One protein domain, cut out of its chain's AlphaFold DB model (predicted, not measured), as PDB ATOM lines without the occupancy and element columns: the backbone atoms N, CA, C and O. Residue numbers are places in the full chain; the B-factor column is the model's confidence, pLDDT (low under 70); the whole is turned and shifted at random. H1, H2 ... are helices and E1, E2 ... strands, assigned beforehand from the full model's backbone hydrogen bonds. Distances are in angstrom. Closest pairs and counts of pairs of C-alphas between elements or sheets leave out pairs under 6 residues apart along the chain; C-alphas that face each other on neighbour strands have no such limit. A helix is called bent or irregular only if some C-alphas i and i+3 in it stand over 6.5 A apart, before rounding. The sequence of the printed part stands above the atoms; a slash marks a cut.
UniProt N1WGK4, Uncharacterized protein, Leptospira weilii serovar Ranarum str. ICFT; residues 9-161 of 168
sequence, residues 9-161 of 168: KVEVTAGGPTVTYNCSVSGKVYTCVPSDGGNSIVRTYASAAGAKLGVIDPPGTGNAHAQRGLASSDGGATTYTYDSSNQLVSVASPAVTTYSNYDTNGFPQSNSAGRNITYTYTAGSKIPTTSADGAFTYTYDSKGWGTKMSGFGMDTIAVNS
ATOM      1  N   LYS A   9     100.197 128.013 124.723       98.69
ATOM      2  CA  LYS A   9     100.154 126.774 123.956       98.69
ATOM      3  C   LYS A   9     101.439 126.648 123.144       98.69
ATOM      4  O   LYS A   9     101.875 127.624 122.531       98.69
ATOM      5  N   VAL A  10     102.012 125.446 123.118       98.69
ATOM      6  CA  VAL A  10     103.211 125.128 122.328       98.69
ATOM      7  C   VAL A  10     102.969 123.863 121.517       98.69
ATOM      8  O   VAL A  10     102.669 122.814 122.079       98.69
ATOM      9  N   GLU A  11     103.098 123.948 120.200       98.50
ATOM     10  CA  GLU A  11     103.015 122.799 119.296       98.50
ATOM     11  C   GLU A  11     104.429 122.359 118.926       98.50
ATOM     12  O   GLU A  11     105.174 123.138 118.333       98.50
ATOM     13  N   VAL A  12     104.808 121.140 119.309       98.00
ATOM     14  CA  VAL A  12     106.172 120.617 119.159       98.00
ATOM     15  C   VAL A  12     106.198 119.482 118.143       98.00
ATOM     16  O   VAL A  12     105.454 118.513 118.277       98.00
ATOM     17  N   THR A  13     107.086 119.573 117.154       97.06
ATOM     18  CA  THR A  13     107.285 118.559 116.106       97.06
ATOM     19  C   THR A  13     108.747 118.119 116.085       97.06
ATOM     20  O   THR A  13     109.621 118.944 115.829       97.06
ATOM     21  N   ALA A  14     109.017 116.830 116.312       92.75
ATOM     22  CA  ALA A  14     110.371 116.261 116.346       92.75
ATOM     23  C   ALA A  14     110.443 114.948 115.545       92.75
ATOM     24  O   ALA A  14     110.339 113.858 116.101       92.75
ATOM     25  N   GLY A  15     110.533 115.045 114.214       85.25
ATOM     26  CA  GLY A  15     110.610 113.879 113.314       85.25
ATOM     27  C   GLY A  15     109.352 112.993 113.239       85.25
ATOM     28  O   GLY A  15     109.340 112.023 112.486       85.25
ATOM     29  N   GLY A  16     108.298 113.322 113.987       87.69
ATOM     30  CA  GLY A  16     107.051 112.564 114.091       87.69
ATOM     31  C   GLY A  16     105.818 113.473 114.190       87.69
ATOM     32  O   GLY A  16     105.891 114.635 113.780       87.69
ATOM     33  N   PRO A  17     104.678 112.967 114.701       94.06
ATOM     34  CA  PRO A  17     103.474 113.775 114.849       94.06
ATOM     35  C   PRO A  17     103.705 114.945 115.809       94.06
ATOM     36  O   PRO A  17     104.480 114.857 116.761       94.06
ATOM     37  N   THR A  18     103.002 116.042 115.556       97.44
ATOM     38  CA  THR A  18     103.031 117.217 116.423       97.44
ATOM     39  C   THR A  18     102.320 116.925 117.744       97.44
ATOM     40  O   THR A  18     101.163 116.503 117.751       97.44
ATOM     41  N   VAL A  19     102.985 117.214 118.862       97.81
ATOM     42  CA  VAL A  19     102.405 117.163 120.210       97.81
ATOM     43  C   VAL A  19     102.011 118.573 120.629       97.81
ATOM     44  O   VAL A  19     102.820 119.500 120.574       97.81
ATOM     45  N   THR A  20     100.761 118.749 121.056       98.56
ATOM     46  CA  THR A  20     100.287 120.026 121.593       98.56
ATOM     47  C   THR A  20     100.458 120.050 123.101       98.56
ATOM     48  O   THR A  20      99.875 119.232 123.801       98.56
ATOM     49  N   TYR A  21     101.179 121.038 123.614       98.56
ATOM     50  CA  TYR A  21     101.243 121.344 125.034       98.56
ATOM     51  C   TYR A  21     100.299 122.496 125.354       98.56
ATOM     52  O   TYR A  21     100.455 123.597 124.821       98.56
ATOM     53  N   ASN A  22      99.343 122.251 126.246       98.56
ATOM     54  CA  ASN A  22      98.497 123.291 126.821       98.56
ATOM     55  C   ASN A  22      99.077 123.687 128.172       98.56
ATOM     56  O   ASN A  22      99.211 122.849 129.068       98.56
ATOM     57  N   CYS A  23      99.451 124.952 128.298       98.62
ATOM     58  CA  CYS A  23     100.153 125.452 129.459       98.62
ATOM     59  C   CYS A  23      99.249 126.308 130.348       98.62
ATOM     60  O   CYS A  23      98.246 126.872 129.912       98.62
ATOM     61  N   SER A  24      99.605 126.381 131.625       98.62
ATOM     62  CA  SER A  24      98.906 127.144 132.654       98.62
ATOM     63  C   SER A  24      99.902 127.699 133.669       98.62
ATOM     64  O   SER A  24     101.013 127.183 133.813       98.62
ATOM     65  N   VAL A  25      99.503 128.764 134.362       98.50
ATOM     66  CA  VAL A  25     100.280 129.380 135.440       98.50
ATOM     67  C   VAL A  25      99.481 129.329 136.738       98.50
ATOM     68  O   VAL A  25      98.301 129.670 136.759       98.50
ATOM     69  N   SER A  26     100.144 128.942 137.826       97.62
ATOM     70  CA  SER A  26      99.644 129.071 139.196       97.62
ATOM     71  C   SER A  26     100.763 129.602 140.089       97.62
ATOM     72  O   SER A  26     101.781 128.937 140.297       97.62
ATOM     73  N   GLY A  27     100.623 130.838 140.574       95.88
ATOM     74  CA  GLY A  27     101.712 131.539 141.262       95.88
ATOM     75  C   GLY A  27     102.949 131.664 140.365       95.88
ATOM     76  O   GLY A  27     102.863 132.186 139.259       95.88
ATOM     77  N   LYS A  28     104.100 131.154 140.826       97.06
ATOM     78  CA  LYS A  28     105.351 131.115 140.041       97.06
ATOM     79  C   LYS A  28     105.575 129.791 139.298       97.06
ATOM     80  O   LYS A  28     106.686 129.531 138.837       97.06
ATOM     81  N   VAL A  29     104.554 128.939 139.208       97.94
ATOM     82  CA  VAL A  29     104.640 127.619 138.574       97.94
ATOM     83  C   VAL A  29     103.988 127.666 137.199       97.94
ATOM     84  O   VAL A  29     102.808 127.982 137.077       97.94
ATOM     85  N   TYR A  30     104.759 127.315 136.175       98.00
ATOM     86  CA  TYR A  30     104.329 127.152 134.793       98.00
ATOM     87  C   TYR A  30     104.258 125.660 134.461       98.00
ATOM     88  O   TYR A  30     105.269 124.959 134.526       98.00
ATOM     89  N   THR A  31     103.065 125.174 134.131       98.19
ATOM     90  CA  THR A  31     102.799 123.752 133.866       98.19
ATOM     91  C   THR A  31     102.282 123.577 132.451       98.19
ATOM     92  O   THR A  31     101.269 124.177 132.112       98.19
ATOM     93  N   CYS A  32     102.935 122.732 131.658       98.25
ATOM     94  CA  CYS A  32     102.546 122.380 130.297       98.25
ATOM     95  C   CYS A  32     102.156 120.906 130.212       98.25
ATOM     96  O   CYS A  32     102.995 120.030 130.423       98.25
ATOM     97  N   VAL A  33     100.897 120.644 129.870       98.19
ATOM     98  CA  VAL A  33     100.332 119.296 129.753       98.19
ATOM     99  C   VAL A  33     100.270 118.902 128.275       98.19
ATOM    100  O   VAL A  33      99.638 119.628 127.498       98.19
ATOM    101  N   PRO A  34     100.910 117.796 127.857       97.94
ATOM    102  CA  PRO A  34     100.867 117.353 126.472       97.94
ATOM    103  C   PRO A  34      99.540 116.663 126.122       97.94
ATOM    104  O   PRO A  34      98.909 116.006 126.948       97.94
ATOM    105  N   SER A  35      99.123 116.793 124.866       97.50
ATOM    106  CA  SER A  35      97.877 116.232 124.333       97.50
ATOM    107  C   SER A  35      97.926 114.726 124.080       97.50
ATOM    108  O   SER A  35      96.885 114.112 123.874       97.50
ATOM    109  N   ASP A  36      99.121 114.141 124.042       96.06
ATOM    110  CA  ASP A  36      99.358 112.720 123.766       96.06
ATOM    111  C   ASP A  36      99.369 111.847 125.036       96.06
ATOM    112  O   ASP A  36      99.576 110.638 124.954       96.06
ATOM    113  N   GLY A  37      99.134 112.445 126.211       94.38
ATOM    114  CA  GLY A  37      99.171 111.755 127.502       94.38
ATOM    115  C   GLY A  37     100.579 111.540 128.064       94.38
ATOM    116  O   GLY A  37     100.726 110.837 129.063       94.38
ATOM    117  N   GLY A  38     101.607 112.132 127.449       93.75
ATOM    118  CA  GLY A  38     102.969 112.138 127.967       93.75
ATOM    119  C   GLY A  38     103.131 112.904 129.285       93.75
ATOM    120  O   GLY A  38     102.195 113.468 129.860       93.75
ATOM    121  N   ASN A  39     104.370 112.949 129.770       93.69
ATOM    122  CA  ASN A  39     104.686 113.633 131.018       93.69
ATOM    123  C   ASN A  39     104.521 115.149 130.883       93.69
ATOM    124  O   ASN A  39     104.997 115.770 129.934       93.69
ATOM    125  N   SER A  40     103.879 115.750 131.882       95.88
ATOM    126  CA  SER A  40     103.775 117.204 131.969       95.88
ATOM    127  C   SER A  40     105.127 117.825 132.299       95.88
ATOM    128  O   SER A  40     105.875 117.308 133.129       95.88
ATOM    129  N   ILE A  41     105.410 118.973 131.691       96.19
ATOM    130  CA  ILE A  41     106.600 119.768 131.995       96.19
ATOM    131  C   ILE A  41     106.215 120.838 133.008       96.19
ATOM    132  O   ILE A  41     105.319 121.643 132.757       96.19
ATOM    133  N   VAL A  42     106.903 120.853 134.148       97.19
ATOM    134  CA  VAL A  42     106.657 121.804 135.238       97.19
ATOM    135  C   VAL A  42     107.917 122.623 135.474       97.19
ATOM    136  O   VAL A  42     108.979 122.063 135.744       97.19
ATOM    137  N   ARG A  43     107.800 123.948 135.394       97.50
ATOM    138  CA  ARG A  43     108.874 124.907 135.681       97.50
ATOM    139  C   ARG A  43     108.439 125.832 136.808       97.50
ATOM    140  O   ARG A  43     107.369 126.430 136.736       97.50
ATOM    141  N   THR A  44     109.271 125.964 137.831       97.94
ATOM    142  CA  THR A  44     109.041 126.888 138.945       97.94
ATOM    143  C   THR A  44     110.031 128.031 138.839       97.94
ATOM    144  O   THR A  44     111.232 127.786 138.758       97.94
ATOM    145  N   TYR A  45     109.552 129.271 138.861       97.31
ATOM    146  CA  TYR A  45     110.393 130.463 138.779       97.31
ATOM    147  C   TYR A  45     110.703 131.024 140.167       97.31
ATOM    148  O   TYR A  45     109.826 131.145 141.020       97.31
ATOM    149  N   ALA A  46     111.959 131.403 140.387       96.19
ATOM    150  CA  ALA A  46     112.385 132.125 141.579       96.19
ATOM    151  C   ALA A  46     111.896 133.583 141.532       96.19
ATOM    152  O   ALA A  46     111.368 134.101 142.521       96.19
ATOM    153  N   SER A  47     112.021 134.233 140.369       94.38
ATOM    154  CA  SER A  47     111.572 135.610 140.152       94.38
ATOM    155  C   SER A  47     111.202 135.888 138.697       94.38
ATOM    156  O   SER A  47     111.852 135.417 137.759       94.38
ATOM    157  N   ALA A  48     110.183 136.722 138.507       95.69
ATOM    158  CA  ALA A  48     109.849 137.285 137.207       95.69
ATOM    159  C   ALA A  48     110.951 138.237 136.714       95.69
ATOM    160  O   ALA A  48     111.251 138.272 135.522       95.69
ATOM    161  N   ALA A  49     111.599 138.987 137.614       94.38
ATOM    162  CA  ALA A  49     112.740 139.842 137.269       94.38
ATOM    163  C   ALA A  49     113.917 139.063 136.648       94.38
ATOM    164  O   ALA A  49     114.492 139.514 135.658       94.38
ATOM    165  N   GLY A  50     114.247 137.886 137.188       95.12
ATOM    166  CA  GLY A  50     115.286 137.017 136.637       95.12
ATOM    167  C   GLY A  50     114.878 136.392 135.302       95.12
ATOM    168  O   GLY A  50     115.700 136.324 134.388       95.12
ATOM    169  N   ALA A  51     113.610 135.991 135.177       95.75
ATOM    170  CA  ALA A  51     113.085 135.322 133.989       95.75
ATOM    171  C   ALA A  51     113.044 136.220 132.744       95.75
ATOM    172  O   ALA A  51     113.369 135.764 131.653       95.75
ATOM    173  N   LYS A  52     112.759 137.522 132.902       95.12
ATOM    174  CA  LYS A  52     112.775 138.517 131.803       95.12
ATOM    175  C   LYS A  52     114.084 138.632 131.037       95.12
ATOM    176  O   LYS A  52     114.113 139.223 129.964       95.12
ATOM    177  N   LEU A  53     115.171 138.199 131.653       95.88
ATOM    178  CA  LEU A  53     116.522 138.360 131.141       95.88
ATOM    179  C   LEU A  53     116.996 137.108 130.391       95.88
ATOM    180  O   LEU A  53     118.103 137.120 129.867       95.88
ATOM    181  N   GLY A  54     116.215 136.024 130.391       95.38
ATOM    182  CA  GLY A  54     116.546 134.765 129.726       95.38
ATOM    183  C   GLY A  54     115.535 134.387 128.649       95.38
ATOM    184  O   GLY A  54     114.639 135.156 128.305       95.38
ATOM    185  N   VAL A  55     115.696 133.175 128.129       97.06
ATOM    186  CA  VAL A  55     114.775 132.569 127.157       97.06
ATOM    187  C   VAL A  55     113.810 131.599 127.835       97.06
ATOM    188  O   VAL A  55     114.037 131.171 128.968       97.06
ATOM    189  N   ILE A  56     112.758 131.221 127.113       96.75
ATOM    190  CA  ILE A  56     111.809 130.175 127.497       96.75
ATOM    191  C   ILE A  56     111.891 129.053 126.469       96.75
ATOM    192  O   ILE A  56     111.426 129.193 125.337       96.75
ATOM    193  N   ASP A  57     112.462 127.926 126.873       95.44
ATOM    194  CA  ASP A  57     112.588 126.772 125.992       95.44
ATOM    195  C   ASP A  57     111.247 126.036 125.810       95.44
ATOM    196  O   ASP A  57     110.451 125.939 126.759       95.44
ATOM    197  N   PRO A  58     111.002 125.432 124.634       95.44
ATOM    198  CA  PRO A  58     109.858 124.560 124.419       95.44
ATOM    199  C   PRO A  58     109.792 123.421 125.450       95.44
ATOM    200  O   PRO A  58     110.828 122.958 125.947       95.44
ATOM    201  N   PRO A  59     108.590 122.936 125.796       94.12
ATOM    202  CA  PRO A  59     108.432 121.711 126.574       94.12
ATOM    203  C   PRO A  59     109.200 120.542 125.939       94.12
ATOM    204  O   PRO A  59     109.215 120.399 124.718       94.12
ATOM    205  N   GLY A  60     109.866 119.726 126.760       86.88
ATOM    206  CA  GLY A  60     110.653 118.577 126.289       86.88
ATOM    207  C   GLY A  60     112.019 118.920 125.679       86.88
ATOM    208  O   GLY A  60     112.745 118.015 125.280       86.88
ATOM    209  N   THR A  61     112.400 120.201 125.632       88.44
ATOM    210  CA  THR A  61     113.736 120.641 125.202       88.44
ATOM    211  C   THR A  61     114.559 121.128 126.400       88.44
ATOM    212  O   THR A  61     114.001 121.621 127.383       88.44
ATOM    213  N   GLY A  62     115.885 120.956 126.341       76.88
ATOM    214  CA  GLY A  62     116.786 121.227 127.465       76.88
ATOM    215  C   GLY A  62     117.956 122.142 127.111       76.88
ATOM    216  O   GLY A  62     119.070 121.654 126.934       76.88
ATOM    217  N   ASN A  63     117.736 123.461 127.081       89.31
ATOM    218  CA  ASN A  63     118.805 124.456 127.138       89.31
ATOM    219  C   ASN A  63     118.805 125.170 128.500       89.31
ATOM    220  O   ASN A  63     118.299 126.276 128.684       89.31
ATOM    221  N   ALA A  64     119.448 124.542 129.481       90.06
ATOM    222  CA  ALA A  64     119.562 125.128 130.810       90.06
ATOM    223  C   ALA A  64     120.413 126.416 130.835       90.06
ATOM    224  O   ALA A  64     120.168 127.280 131.671       90.06
ATOM    225  N   HIS A  65     121.385 126.569 129.926       91.69
ATOM    226  CA  HIS A  65     122.381 127.647 129.974       91.69
ATOM    227  C   HIS A  65     121.869 129.006 129.476       91.69
ATOM    228  O   HIS A  65     122.472 130.033 129.783       91.69
ATOM    229  N   ALA A  66     120.774 129.036 128.712       94.31
ATOM    230  CA  ALA A  66     120.126 130.278 128.282       94.31
ATOM    231  C   ALA A  66     118.890 130.649 129.129       94.31
ATOM    232  O   ALA A  66     118.350 131.750 129.004       94.31
ATOM    233  N   GLN A  67     118.427 129.762 130.010       94.06
ATOM    234  CA  GLN A  67     117.284 130.039 130.881       94.06
ATOM    235  C   GLN A  67     117.721 130.786 132.149       94.06
ATOM    236  O   GLN A  67     118.736 130.472 132.775       94.06
ATOM    237  N   ARG A  68     116.931 131.781 132.567       95.25
ATOM    238  CA  ARG A  68     117.192 132.584 133.774       95.25
ATOM    239  C   ARG A  68     115.959 132.654 134.668       95.25
ATOM    240  O   ARG A  68     114.837 132.495 134.204       95.25
ATOM    241  N   GLY A  69     116.173 132.904 135.958       94.94
ATOM    242  CA  GLY A  69     115.097 133.069 136.939       94.94
ATOM    243  C   GLY A  69     114.331 131.795 137.314       94.94
ATOM    244  O   GLY A  69     113.340 131.905 138.032       94.94
ATOM    245  N   LEU A  70     114.759 130.604 136.881       96.50
ATOM    246  CA  LEU A  70     114.160 129.332 137.303       96.50
ATOM    247  C   LEU A  70     114.621 128.941 138.710       96.50
ATOM    248  O   LEU A  70     115.797 128.945 139.004       96.50
ATOM    249  N   ALA A  71     113.724 128.535 139.596       97.50
ATOM    250  CA  ALA A  71     114.125 127.805 140.798       97.50
ATOM    251  C   ALA A  71     114.375 126.325 140.459       97.50
ATOM    252  O   ALA A  71     115.366 125.728 140.884       97.50
ATOM    253  N   SER A  72     113.474 125.739 139.664       97.06
ATOM    254  CA  SER A  72     113.533 124.332 139.276       97.06
ATOM    255  C   SER A  72     112.764 124.019 137.992       97.06
ATOM    256  O   SER A  72     111.877 124.772 137.575       97.06
ATOM    257  N   SER A  73     113.081 122.876 137.383       95.19
ATOM    258  CA  SER A  73     112.324 122.268 136.283       95.19
ATOM    259  C   SER A  73     112.047 120.788 136.547       95.19
ATOM    260  O   SER A  73     112.555 120.205 137.508       95.19
ATOM    261  N   ASP A  74     111.197 120.198 135.703       88.75
ATOM    262  CA  ASP A  74     110.859 118.770 135.696       88.75
ATOM    263  C   ASP A  74     110.355 118.285 137.061       88.75
ATOM    264  O   ASP A  74     110.773 117.258 137.590       88.75
ATOM    265  N   GLY A  75     109.488 119.093 137.681       84.00
ATOM    266  CA  GLY A  75     108.912 118.785 138.993       84.00
ATOM    267  C   GLY A  75     109.908 118.857 140.156       84.00
ATOM    268  O   GLY A  75     109.635 118.305 141.216       84.00
ATOM    269  N   GLY A  76     111.051 119.531 139.979       90.62
ATOM    270  CA  GLY A  76     112.087 119.667 141.006       90.62
ATOM    271  C   GLY A  76     113.307 118.771 140.797       90.62
ATOM    272  O   GLY A  76     114.258 118.880 141.567       90.62
ATOM    273  N   ALA A  77     113.311 117.922 139.766       92.56
ATOM    274  CA  ALA A  77     114.444 117.048 139.457       92.56
ATOM    275  C   ALA A  77     115.701 117.825 139.027       92.56
ATOM    276  O   ALA A  77     116.818 117.361 139.247       92.56
ATOM    277  N   THR A  78     115.514 119.018 138.459       95.50
ATOM    278  CA  THR A  78     116.599 119.928 138.085       95.50
ATOM    279  C   THR A  78     116.461 121.227 138.866       95.50
ATOM    280  O   THR A  78     115.385 121.826 138.894       95.50
ATOM    281  N   THR A  79     117.547 121.688 139.487       97.62
ATOM    282  CA  THR A  79     117.586 122.957 140.237       97.62
ATOM    283  C   THR A  79     118.645 123.899 139.683       97.62
ATOM    284  O   THR A  79     119.643 123.458 139.112       97.62
ATOM    285  N   TYR A  80     118.407 125.200 139.842       97.88
ATOM    286  CA  TYR A  80     119.215 126.261 139.248       97.88
ATOM    287  C   TYR A  80     119.670 127.237 140.330       97.88
ATOM    288  O   TYR A  80     118.891 127.623 141.200       97.88
ATOM    289  N   THR A  81     120.930 127.659 140.257       97.62
ATOM    290  CA  THR A  81     121.494 128.678 141.150       97.62
ATOM    291  C   THR A  81     121.974 129.867 140.336       97.62
ATOM    292  O   THR A  81     122.660 129.695 139.325       97.62
ATOM    293  N   TYR A  82     121.653 131.071 140.807       96.81
ATOM    294  CA  TYR A  82     122.072 132.328 140.197       96.81
ATOM    295  C   TYR A  82     122.858 133.186 141.184       96.81
ATOM    296  O   TYR A  82     122.663 133.085 142.396       96.81
ATOM    297  N   ASP A  83     123.722 134.049 140.660       96.38
ATOM    298  CA  ASP A  83     124.381 135.089 141.448       96.38
ATOM    299  C   ASP A  83     123.488 136.332 141.649       96.38
ATOM    300  O   ASP A  83     122.342 136.403 141.191       96.38
ATOM    301  N   SER A  84     124.023 137.354 142.324       94.31
ATOM    302  CA  SER A  84     123.330 138.628 142.566       94.31
ATOM    303  C   SER A  84     123.008 139.421 141.293       94.31
ATOM    304  O   SER A  84     122.135 140.286 141.316       94.31
ATOM    305  N   SER A  85     123.687 139.130 140.183       93.62
ATOM    306  CA  SER A  85     123.432 139.700 138.855       93.62
ATOM    307  C   SER A  85     122.410 138.866 138.061       93.62
ATOM    308  O   SER A  85     122.116 139.155 136.898       93.62
ATOM    309  N   ASN A  86     121.810 137.854 138.699       94.12
ATOM    310  CA  ASN A  86     120.930 136.841 138.122       94.12
ATOM    311  C   ASN A  86     121.613 135.955 137.052       94.12
ATOM    312  O   ASN A  86     120.921 135.324 136.254       94.12
ATOM    313  N   GLN A  87     122.945 135.905 136.984       96.19
ATOM    314  CA  GLN A  87     123.675 135.068 136.025       96.19
ATOM    315  C   GLN A  87     123.676 133.614 136.506       96.19
ATOM    316  O   GLN A  87     123.774 133.357 137.705       96.19
ATOM    317  N   LEU A  88     123.516 132.655 135.588       97.38
ATOM    318  CA  LEU A  88     123.437 131.233 135.937       97.38
ATOM    319  C   LEU A  88     124.795 130.738 136.421       97.38
ATOM    320  O   LEU A  88     125.740 130.725 135.641       97.38
ATOM    321  N   VAL A  89     124.889 130.290 137.670       97.69
ATOM    322  CA  VAL A  89     126.137 129.786 138.264       97.69
ATOM    323  C   VAL A  89     126.191 128.268 138.214       97.69
ATOM    324  O   VAL A  89     127.243 127.696 137.922       97.69
ATOM    325  N   SER A  90     125.072 127.592 138.473       97.56
ATOM    326  CA  SER A  90     125.030 126.133 138.439       97.56
ATOM    327  C   SER A  90     123.652 125.567 138.130       97.56
ATOM    328  O   SER A  90     122.619 126.185 138.395       97.56
ATOM    329  N   VAL A  91     123.670 124.356 137.578       97.31
ATOM    330  CA  VAL A  91     122.502 123.502 137.360       97.31
ATOM    331  C   VAL A  91     122.811 122.136 137.958       97.31
ATOM    332  O   VAL A  91     123.872 121.575 137.680       97.31
ATOM    333  N   ALA A  92     121.906 121.599 138.770       96.81
ATOM    334  CA  ALA A  92     122.049 120.277 139.373       96.81
ATOM    335  C   ALA A  92     120.986 119.322 138.824       96.81
ATOM    336  O   ALA A  92     119.800 119.545 139.069       96.81
ATOM    337  N   SER A  93     121.414 118.296 138.073       90.25
ATOM    338  CA  SER A  93     120.560 117.222 137.538       90.25
ATOM    339  C   SER A  93     121.374 116.098 136.870       90.25
ATOM    340  O   SER A  93     121.934 116.302 135.792       90.25
ATOM    341  N   PRO A  94     121.465 114.885 137.449       87.00
ATOM    342  CA  PRO A  94     121.688 114.583 138.870       87.00
ATOM    343  C   PRO A  94     123.085 115.015 139.368       87.00
ATOM    344  O   PRO A  94     123.325 115.076 140.572       87.00
ATOM    345  N   ALA A  95     124.016 115.312 138.456       93.38
ATOM    346  CA  ALA A  95     125.308 115.915 138.765       93.38
ATOM    347  C   ALA A  95     125.229 117.446 138.663       93.38
ATOM    348  O   ALA A  95     124.324 117.992 138.030       93.38
ATOM    349  N   VAL A  96     126.193 118.142 139.268       96.50
ATOM    350  CA  VAL A  96     126.282 119.606 139.201       96.50
ATOM    351  C   VAL A  96     127.146 120.024 138.015       96.50
ATOM    352  O   VAL A  96     128.308 119.636 137.915       96.50
ATOM    353  N   THR A  97     126.589 120.864 137.149       95.94
ATOM    354  CA  THR A  97     127.340 121.621 136.142       95.94
ATOM    355  C   THR A  97     127.459 123.062 136.611       95.94
ATOM    356  O   THR A  97     126.447 123.674 136.953       95.94
ATOM    357  N   THR A  98     128.673 123.611 136.629       97.31
ATOM    358  CA  THR A  98     128.903 125.031 136.929       97.31
ATOM    359  C   THR A  98     129.214 125.795 135.656       97.31
ATOM    360  O   THR A  98     129.756 125.231 134.705       97.31
ATOM    361  N   TYR A  99     128.895 127.079 135.650       97.31
ATOM    362  CA  TYR A  99     129.034 127.959 134.500       97.31
ATOM    363  C   TYR A  99     129.956 129.135 134.825       97.31
ATOM    364  O   TYR A  99     130.079 129.541 135.979       97.31
ATOM    365  N   SER A 100     130.648 129.647 133.810       96.75
ATOM    366  CA  SER A 100     131.615 130.739 133.951       96.75
ATOM    367  C   SER A 100     131.792 131.503 132.638       96.75
ATOM    368  O   SER A 100     131.225 131.128 131.610       96.75
ATOM    369  N   ASN A 101     132.629 132.551 132.671       96.25
ATOM    370  CA  ASN A 101     132.989 133.381 131.515       96.25
ATOM    371  C   ASN A 101     131.750 133.958 130.827       96.25
ATOM    372  O   ASN A 101     131.381 133.522 129.748       96.25
ATOM    373  N   TYR A 102     131.051 134.877 131.482       97.44
ATOM    374  CA  TYR A 102     129.791 135.402 130.967       97.44
ATOM    375  C   TYR A 102     130.010 136.483 129.911       97.44
ATOM    376  O   TYR A 102     130.923 137.301 130.034       97.44
ATOM    377  N   ASP A 103     129.127 136.523 128.918       97.38
ATOM    378  CA  ASP A 103     129.066 137.634 127.980       97.38
ATOM    379  C   ASP A 103     128.507 138.911 128.637       97.38
ATOM    380  O   ASP A 103     128.099 138.933 129.803       97.38
ATOM    381  N   THR A 104     128.468 140.004 127.876       96.38
ATOM    382  CA  THR A 104     128.010 141.314 128.365       96.38
ATOM    383  C   THR A 104     126.524 141.360 128.730       96.38
ATOM    384  O   THR A 104     126.107 142.280 129.435       96.38
ATOM    385  N   ASN A 105     125.726 140.387 128.281       96.75
ATOM    386  CA  ASN A 105     124.313 140.239 128.630       96.75
ATOM    387  C   ASN A 105     124.103 139.279 129.816       96.75
ATOM    388  O   ASN A 105     122.987 139.148 130.321       96.75
ATOM    389  N   GLY A 106     125.177 138.660 130.305       96.88
ATOM    390  CA  GLY A 106     125.180 137.806 131.481       96.88
ATOM    391  C   GLY A 106     124.906 136.333 131.190       96.88
ATOM    392  O   GLY A 106     124.549 135.604 132.119       96.88
ATOM    393  N   PHE A 107     125.075 135.889 129.943       97.75
ATOM    394  CA  PHE A 107     124.963 134.485 129.558       97.75
ATOM    395  C   PHE A 107     126.326 133.778 129.605       97.75
ATOM    396  O   PHE A 107     127.318 134.350 129.156       97.75
ATOM    397  N   PRO A 108     126.418 132.557 130.160       97.38
ATOM    398  CA  PRO A 108     127.698 131.879 130.348       97.38
ATOM    399  C   PRO A 108     128.290 131.371 129.034       97.38
ATOM    400  O   PRO A 108     127.625 130.659 128.296       97.38
ATOM    401  N   GLN A 109     129.567 131.648 128.774       97.19
ATOM    402  CA  GLN A 109     130.276 131.177 127.576       97.19
ATOM    403  C   GLN A 109     131.084 129.896 127.830       97.19
ATOM    404  O   GLN A 109     131.644 129.319 126.897       97.19
ATOM    405  N   SER A 110     131.162 129.423 129.078       95.56
ATOM    406  CA  SER A 110     131.834 128.168 129.430       95.56
ATOM    407  C   SER A 110     131.126 127.417 130.558       95.56
ATOM    408  O   SER A 110     130.389 128.006 131.351       95.56
ATOM    409  N   ASN A 111     131.381 126.110 130.659       94.94
ATOM    410  CA  ASN A 111     130.929 125.278 131.775       94.94
ATOM    411  C   ASN A 111     132.021 124.324 132.295       94.94
ATOM    412  O   ASN A 111     133.062 124.144 131.663       94.94
ATOM    413  N   SER A 112     131.775 123.682 133.441       94.94
ATOM    414  CA  SER A 112     132.707 122.731 134.074       94.94
ATOM    415  C   SER A 112     132.994 121.476 133.249       94.94
ATOM    416  O   SER A 112     133.972 120.785 133.519       94.94
ATOM    417  N   ALA A 113     132.181 121.187 132.230       88.50
ATOM    418  CA  ALA A 113     132.422 120.109 131.275       88.50
ATOM    419  C   ALA A 113     133.366 120.523 130.126       88.50
ATOM    420  O   ALA A 113     133.584 119.740 129.203       88.50
ATOM    421  N   GLY A 114     133.910 121.745 130.157       87.25
ATOM    422  CA  GLY A 114     134.843 122.259 129.153       87.25
ATOM    423  C   GLY A 114     134.185 122.663 127.833       87.25
ATOM    424  O   GLY A 114     134.877 122.777 126.822       87.25
ATOM    425  N   ARG A 115     132.859 122.860 127.804       85.38
ATOM    426  CA  ARG A 115     132.153 123.275 126.586       85.38
ATOM    427  C   ARG A 115     132.215 124.786 126.403       85.38
ATOM    428  O   ARG A 115     132.086 125.528 127.376       85.38
ATOM    429  N   ASN A 116     132.353 125.215 125.150       92.44
ATOM    430  CA  ASN A 116     132.208 126.611 124.749       92.44
ATOM    431  C   ASN A 116     130.772 126.856 124.297       92.44
ATOM    432  O   ASN A 116     130.278 126.168 123.401       92.44
ATOM    433  N   ILE A 117     130.134 127.841 124.914       96.19
ATOM    434  CA  ILE A 117     128.754 128.222 124.641       96.19
ATOM    435  C   ILE A 117     128.772 129.560 123.909       96.19
ATOM    436  O   ILE A 117     129.501 130.484 124.276       96.19
ATOM    437  N   THR A 118     127.988 129.657 122.843       97.44
ATOM    438  CA  THR A 118     127.940 130.848 121.989       97.44
ATOM    439  C   THR A 118     126.520 131.352 121.844       97.44
ATOM    440  O   THR A 118     125.573 130.571 121.891       97.44
ATOM    441  N   TYR A 119     126.389 132.662 121.652       97.81
ATOM    442  CA  TYR A 119     125.108 133.345 121.542       97.81
ATOM    443  C   TYR A 119     125.146 134.341 120.390       97.81
ATOM    444  O   TYR A 119     126.174 134.974 120.137       97.81
ATOM    445  N   THR A 120     124.015 134.503 119.708       97.88
ATOM    446  CA  THR A 120     123.815 135.585 118.740       97.88
ATOM    447  C   THR A 120     122.641 136.451 119.153       97.88
ATOM    448  O   THR A 120     121.687 135.977 119.772       97.88
ATOM    449  N   TYR A 121     122.716 137.726 118.792       97.38
ATOM    450  CA  TYR A 121     121.760 138.746 119.189       97.38
ATOM    451  C   TYR A 121     121.372 139.590 117.983       97.38
ATOM    452  O   TYR A 121     122.200 139.890 117.120       97.38
ATOM    453  N   THR A 122     120.126 140.046 117.964       95.00
ATOM    454  CA  THR A 122     119.726 141.171 117.120       95.00
ATOM    455  C   THR A 122     120.216 142.481 117.729       95.00
ATOM    456  O   THR A 122     120.390 142.599 118.944       95.00
ATOM    457  N   ALA A 123     120.453 143.488 116.885       93.81
ATOM    458  CA  ALA A 123     120.956 144.784 117.330       93.81
ATOM    459  C   ALA A 123     120.050 145.392 118.420       93.81
ATOM    460  O   ALA A 123     118.851 145.569 118.215       93.81
ATOM    461  N   GLY A 124     120.632 145.698 119.583       90.88
ATOM    462  CA  GLY A 124     119.922 146.264 120.735       90.88
ATOM    463  C   GLY A 124     119.158 145.255 121.601       90.88
ATOM    464  O   GLY A 124     118.686 145.635 122.673       90.88
ATOM    465  N   SER A 125     119.061 143.983 121.197       94.31
ATOM    466  CA  SER A 125     118.480 142.937 122.040       94.31
ATOM    467  C   SER A 125     119.468 142.482 123.110       94.31
ATOM    468  O   SER A 125     120.659 142.308 122.850       94.31
ATOM    469  N   LYS A 126     118.945 142.240 124.313       94.69
ATOM    470  CA  LYS A 126     119.666 141.564 125.403       94.69
ATOM    471  C   LYS A 126     119.334 140.076 125.494       94.69
ATOM    472  O   LYS A 126     120.002 139.357 126.220       94.69
ATOM    473  N   ILE A 127     118.302 139.632 124.777       95.88
ATOM    474  CA  ILE A 127     117.894 138.229 124.693       95.88
ATOM    475  C   ILE A 127     118.478 137.631 123.411       95.88
ATOM    476  O   ILE A 127     118.364 138.268 122.352       95.88
ATOM    477  N   PRO A 128     119.114 136.450 123.478       97.31
ATOM    478  CA  PRO A 128     119.712 135.833 122.309       97.31
ATOM    479  C   PRO A 128     118.640 135.378 121.318       97.31
ATOM    480  O   PRO A 128     117.595 134.858 121.703       97.31
ATOM    481  N   THR A 129     118.925 135.532 120.026       97.56
ATOM    482  CA  THR A 129     118.139 134.926 118.941       97.56
ATOM    483  C   THR A 129     118.594 133.513 118.626       97.56
ATOM    484  O   THR A 129     117.793 132.704 118.161       97.56
ATOM    485  N   THR A 130     119.863 133.197 118.897       97.62
ATOM    486  CA  THR A 130     120.351 131.818 118.892       97.62
ATOM    487  C   THR A 130     121.331 131.573 120.028       97.62
ATOM    488  O   THR A 130     122.025 132.492 120.469       97.62
ATOM    489  N   SER A 131     121.426 130.320 120.460       97.44
ATOM    490  CA  SER A 131     122.534 129.835 121.278       97.44
ATOM    491  C   SER A 131     123.027 128.485 120.772       97.44
ATOM    492  O   SER A 131     122.271 127.738 120.150       97.44
ATOM    493  N   ALA A 132     124.290 128.165 121.029       95.62
ATOM    494  CA  ALA A 132     124.882 126.886 120.664       95.62
ATOM    495  C   ALA A 132     125.785 126.346 121.778       95.62
ATOM    496  O   ALA A 132     126.601 127.085 122.330       95.62
ATOM    497  N   ASP A 133     125.634 125.051 122.064       92.25
ATOM    498  CA  ASP A 133     126.441 124.263 123.004       92.25
ATOM    499  C   ASP A 133     126.779 122.907 122.362       92.25
ATOM    500  O   ASP A 133     125.929 122.022 122.218       92.25
ATOM    501  N   GLY A 134     128.033 122.748 121.940       89.31
ATOM    502  CA  GLY A 134     128.489 121.555 121.230       89.31
ATOM    503  C   GLY A 134     127.732 121.332 119.916       89.31
ATOM    504  O   GLY A 134     127.768 122.170 119.022       89.31
ATOM    505  N   ALA A 135     127.071 120.179 119.787       90.88
ATOM    506  CA  ALA A 135     126.310 119.809 118.591       90.88
ATOM    507  C   ALA A 135     124.889 120.400 118.550       90.88
ATOM    508  O   ALA A 135     124.174 120.175 117.572       90.88
ATOM    509  N   PHE A 136     124.468 121.094 119.610       93.69
ATOM    510  CA  PHE A 136     123.120 121.632 119.726       93.69
ATOM    511  C   PHE A 136     123.080 123.122 119.415       93.69
ATOM    512  O   PHE A 136     123.869 123.892 119.962       93.69
ATOM    513  N   THR A 137     122.095 123.520 118.614       96.44
ATOM    514  CA  THR A 137     121.760 124.918 118.332       96.44
ATOM    515  C   THR A 137     120.297 125.161 118.662       96.44
ATOM    516  O   THR A 137     119.434 124.359 118.313       96.44
ATOM    517  N   TYR A 138     120.014 126.292 119.290       97.69
ATOM    518  CA  TYR A 138     118.681 126.719 119.690       97.69
ATOM    519  C   TYR A 138     118.356 128.046 119.021       97.69
ATOM    520  O   TYR A 138     119.238 128.898 118.890       97.69
ATOM    521  N   THR A 139     117.106 128.236 118.604       98.06
ATOM    522  CA  THR A 139     116.626 129.512 118.062       98.06
ATOM    523  C   THR A 139     115.432 130.021 118.844       98.06
ATOM    524  O   THR A 139     114.593 129.239 119.293       98.06
ATOM    525  N   TYR A 140     115.342 131.341 118.946       98.00
ATOM    526  CA  TYR A 140     114.342 132.046 119.735       98.00
ATOM    527  C   TYR A 140     113.650 133.116 118.893       98.00
ATOM    528  O   TYR A 140     114.256 133.712 118.000       98.00
ATOM    529  N   ASP A 141     112.370 133.353 119.171       97.00
ATOM    530  CA  ASP A 141     111.647 134.497 118.623       97.00
ATOM    531  C   ASP A 141     111.984 135.806 119.368       97.00
ATOM    532  O   ASP A 141     112.773 135.838 120.314       97.00
ATOM    533  N   SER A 142     111.374 136.920 118.952       94.19
ATOM    534  CA  SER A 142     111.611 138.239 119.553       94.19
ATOM    535  C   SER A 142     111.109 138.387 120.995       94.19
ATOM    536  O   SER A 142     111.460 139.365 121.653       94.19
ATOM    537  N   LYS A 143     110.303 137.444 121.498       94.69
ATOM    538  CA  LYS A 143     109.883 137.376 122.905       94.69
ATOM    539  C   LYS A 143     110.824 136.508 123.742       94.69
ATOM    540  O   LYS A 143     110.630 136.412 124.951       94.69
ATOM    541  N   GLY A 144     111.823 135.881 123.118       96.44
ATOM    542  CA  GLY A 144     112.708 134.919 123.764       96.44
ATOM    543  C   GLY A 144     112.088 133.532 123.908       96.44
ATOM    544  O   GLY A 144     112.571 132.743 124.716       96.44
ATOM    545  N   TRP A 145     111.015 133.214 123.179       97.88
ATOM    546  CA  TRP A 145     110.429 131.875 123.198       97.88
ATOM    547  C   TRP A 145     111.118 131.001 122.157       97.88
ATOM    548  O   TRP A 145     111.290 131.408 121.007       97.88
ATOM    549  N   GLY A 146     111.542 129.802 122.550       98.12
ATOM    550  CA  GLY A 146     112.253 128.916 121.638       98.12
ATOM    551  C   GLY A 146     111.345 128.410 120.523       98.12
ATOM    552  O   GLY A 146     110.177 128.086 120.737       98.12
ATOM    553  N   THR A 147     111.895 128.371 119.319       98.19
ATOM    554  CA  THR A 147     111.199 128.000 118.079       98.19
ATOM    555  C   THR A 147     111.841 126.801 117.397       98.19
ATOM    556  O   THR A 147     111.183 126.102 116.626       98.19
ATOM    557  N   LYS A 148     113.116 126.531 117.695       97.25
ATOM    558  CA  LYS A 148     113.843 125.384 117.159       97.25
ATOM    559  C   LYS A 148     114.942 124.924 118.105       97.25
ATOM    560  O   LYS A 148     115.663 125.744 118.665       97.25
ATOM    561  N   MET A 149     115.111 123.613 118.199       96.94
ATOM    562  CA  MET A 149     116.344 122.963 118.636       96.94
ATOM    563  C   MET A 149     116.827 122.080 117.482       96.94
ATOM    564  O   MET A 149     116.057 121.279 116.960       96.94
ATOM    565  N   SER A 150     118.091 122.210 117.103       95.69
ATOM    566  CA  SER A 150     118.776 121.333 116.152       95.69
ATOM    567  C   SER A 150     119.897 120.595 116.870       95.69
ATOM    568  O   SER A 150     120.677 121.226 117.579       95.69
ATOM    569  N   GLY A 151     120.015 119.286 116.668       92.94
ATOM    570  CA  GLY A 151     121.119 118.492 117.207       92.94
ATOM    571  C   GLY A 151     121.161 117.089 116.617       92.94
ATOM    572  O   GLY A 151     120.123 116.484 116.372       92.94
ATOM    573  N   PHE A 152     122.366 116.573 116.354       88.75
ATOM    574  CA  PHE A 152     122.576 115.226 115.792       88.75
ATOM    575  C   PHE A 152     121.746 114.922 114.527       88.75
ATOM    576  O   PHE A 152     121.296 113.799 114.323       88.75
ATOM    577  N   GLY A 153     121.533 115.930 113.672       87.75
ATOM    578  CA  GLY A 153     120.756 115.789 112.435       87.75
ATOM    579  C   GLY A 153     119.236 115.745 112.626       87.75
ATOM    580  O   GLY A 153     118.520 115.508 111.658       87.75
ATOM    581  N   MET A 154     118.739 115.985 113.842       89.56
ATOM    582  CA  MET A 154     117.316 116.085 114.150       89.56
ATOM    583  C   MET A 154     116.942 117.511 114.536       89.56
ATOM    584  O   MET A 154     117.649 118.175 115.298       89.56
ATOM    585  N   ASP A 155     115.792 117.944 114.030       94.81
ATOM    586  CA  ASP A 155     115.183 119.222 114.363       94.81
ATOM    587  C   ASP A 155     113.922 118.994 115.197       94.81
ATOM    588  O   ASP A 155     113.040 118.218 114.828       94.81
ATOM    589  N   THR A 156     113.834 119.717 116.307       96.56
ATOM    590  CA  THR A 156     112.605 119.918 117.071       96.56
ATOM    591  C   THR A 156     112.108 121.325 116.788       96.56
ATOM    592  O   THR A 156     112.787 122.292 117.127       96.56
ATOM    593  N   ILE A 157     110.942 121.453 116.157       97.69
ATOM    594  CA  ILE A 157     110.299 122.739 115.862       97.69
ATOM    595  C   ILE A 157     109.214 123.005 116.899       97.69
ATOM    596  O   ILE A 157     108.451 122.100 117.224       97.69
ATOM    597  N   ALA A 158     109.127 124.243 117.379       98.31
ATOM    598  CA  ALA A 158     108.093 124.692 118.298       98.31
ATOM    599  C   ALA A 158     107.342 125.905 117.736       98.31
ATOM    600  O   ALA A 158     107.953 126.894 117.321       98.31
ATOM    601  N   VAL A 159     106.011 125.841 117.759       98.44
ATOM    602  CA  VAL A 159     105.129 126.966 117.429       98.44
ATOM    603  C   VAL A 159     104.426 127.423 118.700       98.44
ATOM    604  O   VAL A 159     103.645 126.683 119.299       98.44
ATOM    605  N   ASN A 160     104.723 128.652 119.122       98.56
ATOM    606  CA  ASN A 160     104.213 129.243 120.357       98.56
ATOM    607  C   ASN A 160     102.978 130.108 120.075       98.56
ATOM    608  O   ASN A 160     102.978 130.925 119.154       98.56
ATOM    609  N   SER A 161     101.933 129.975 120.892       98.31
ATOM    610  CA  SER A 161     100.715 130.784 120.776       98.31
ATOM    611  C   SER A 161     100.079 131.098 122.131       98.31
ATOM    612  O   SER A 161     100.338 130.439 123.142       98.31
TER     613      SER A 161
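AT A GLANCE: This is residues 9 to 161 of the 168 residues of an uncharacterized protein of Leptospira weilii serovar Ranarum str. ICFT (UniProt N1WGK4). One long sheet of fourteen strands curls round into a nearly closed barrel, with its two edge strands, E9 and E10, coming together at the seam. The unnamed stretch of residues 52 to 69 runs from the short helix H1, at one rim, into the inside of this barrel. The 153 printed residues hold E1 to E4, H1, then E5 to E14, and the class is mostly strand. The order across the antiparallel sheet is E9, E8, E7, E6, E5, E4, E3, E2, E1, E14, E13, E12, E11, E10. The whole is compact, with a radius of gyration of the C-alphas of 14.8 A and spans of 40 by 35 by 33 A.

IN THESE COORDINATES: E1, residues 9 to 14, begins at C-alpha 9, (100.154, 126.774, 123.956). E2, 19 to 26, is 22.6 A long; E3, 29 to 34, and E4, 41 to 45, follow. H1 is residues 48 to 51. Next come E5, 70 to 73, E6, 78 to 82, E7, 88 to 93, E8, 95 to 102, 21.5 A long, and E9, 108 to 111. E10, 117 to 120, starts at C-alpha 117, (128.754, 128.222, 124.641). E11, 130 to 133, E12, 136 to 140, and E13, 146 to 151, lead to E14, 154 to 161, 23.1 A long, ending at C-alpha 161, (100.715, 130.784, 120.776).

HOW THE PARTS SIT: The twisted sheet holds three meanders, each strand the antiparallel neighbour of the one before: E1 to E4, E5 to E9 and E10 to E14. E1 and E14 are antiparallel at 166 degrees, with N 9 and O 161 at 2.9 A. E5 and E4 are antiparallel at 166 degrees, with N 44 and O 72 at 2.9 A. The hairpin of E8 and E9 has N 109 and O 101 at 2.8 A. The closest C-alphas of E9 and E10 are those of Gln 109 and Ile 117, 4.4 A apart. It is also a folded sheet, bent back into two leaves: E11 and E10 face the other strands, with E12 as the hinge. H1 is only just on the sheet, with 5 pairs of C-alphas within 10 A, and only grazes it. H1 is too short for an O i to N i+4 pair; its one O i to N i+3 pair is within hydrogen-bond range.

THE WHOLE: The C-alphas of Pro 17 and Ser 84 are the farthest apart, 42.2 A. The printed part has no cut. The link from H1 to E5, 18 residues, is long. Mean pLDDT of the printed part is 95.2, and no printed residue is under 70.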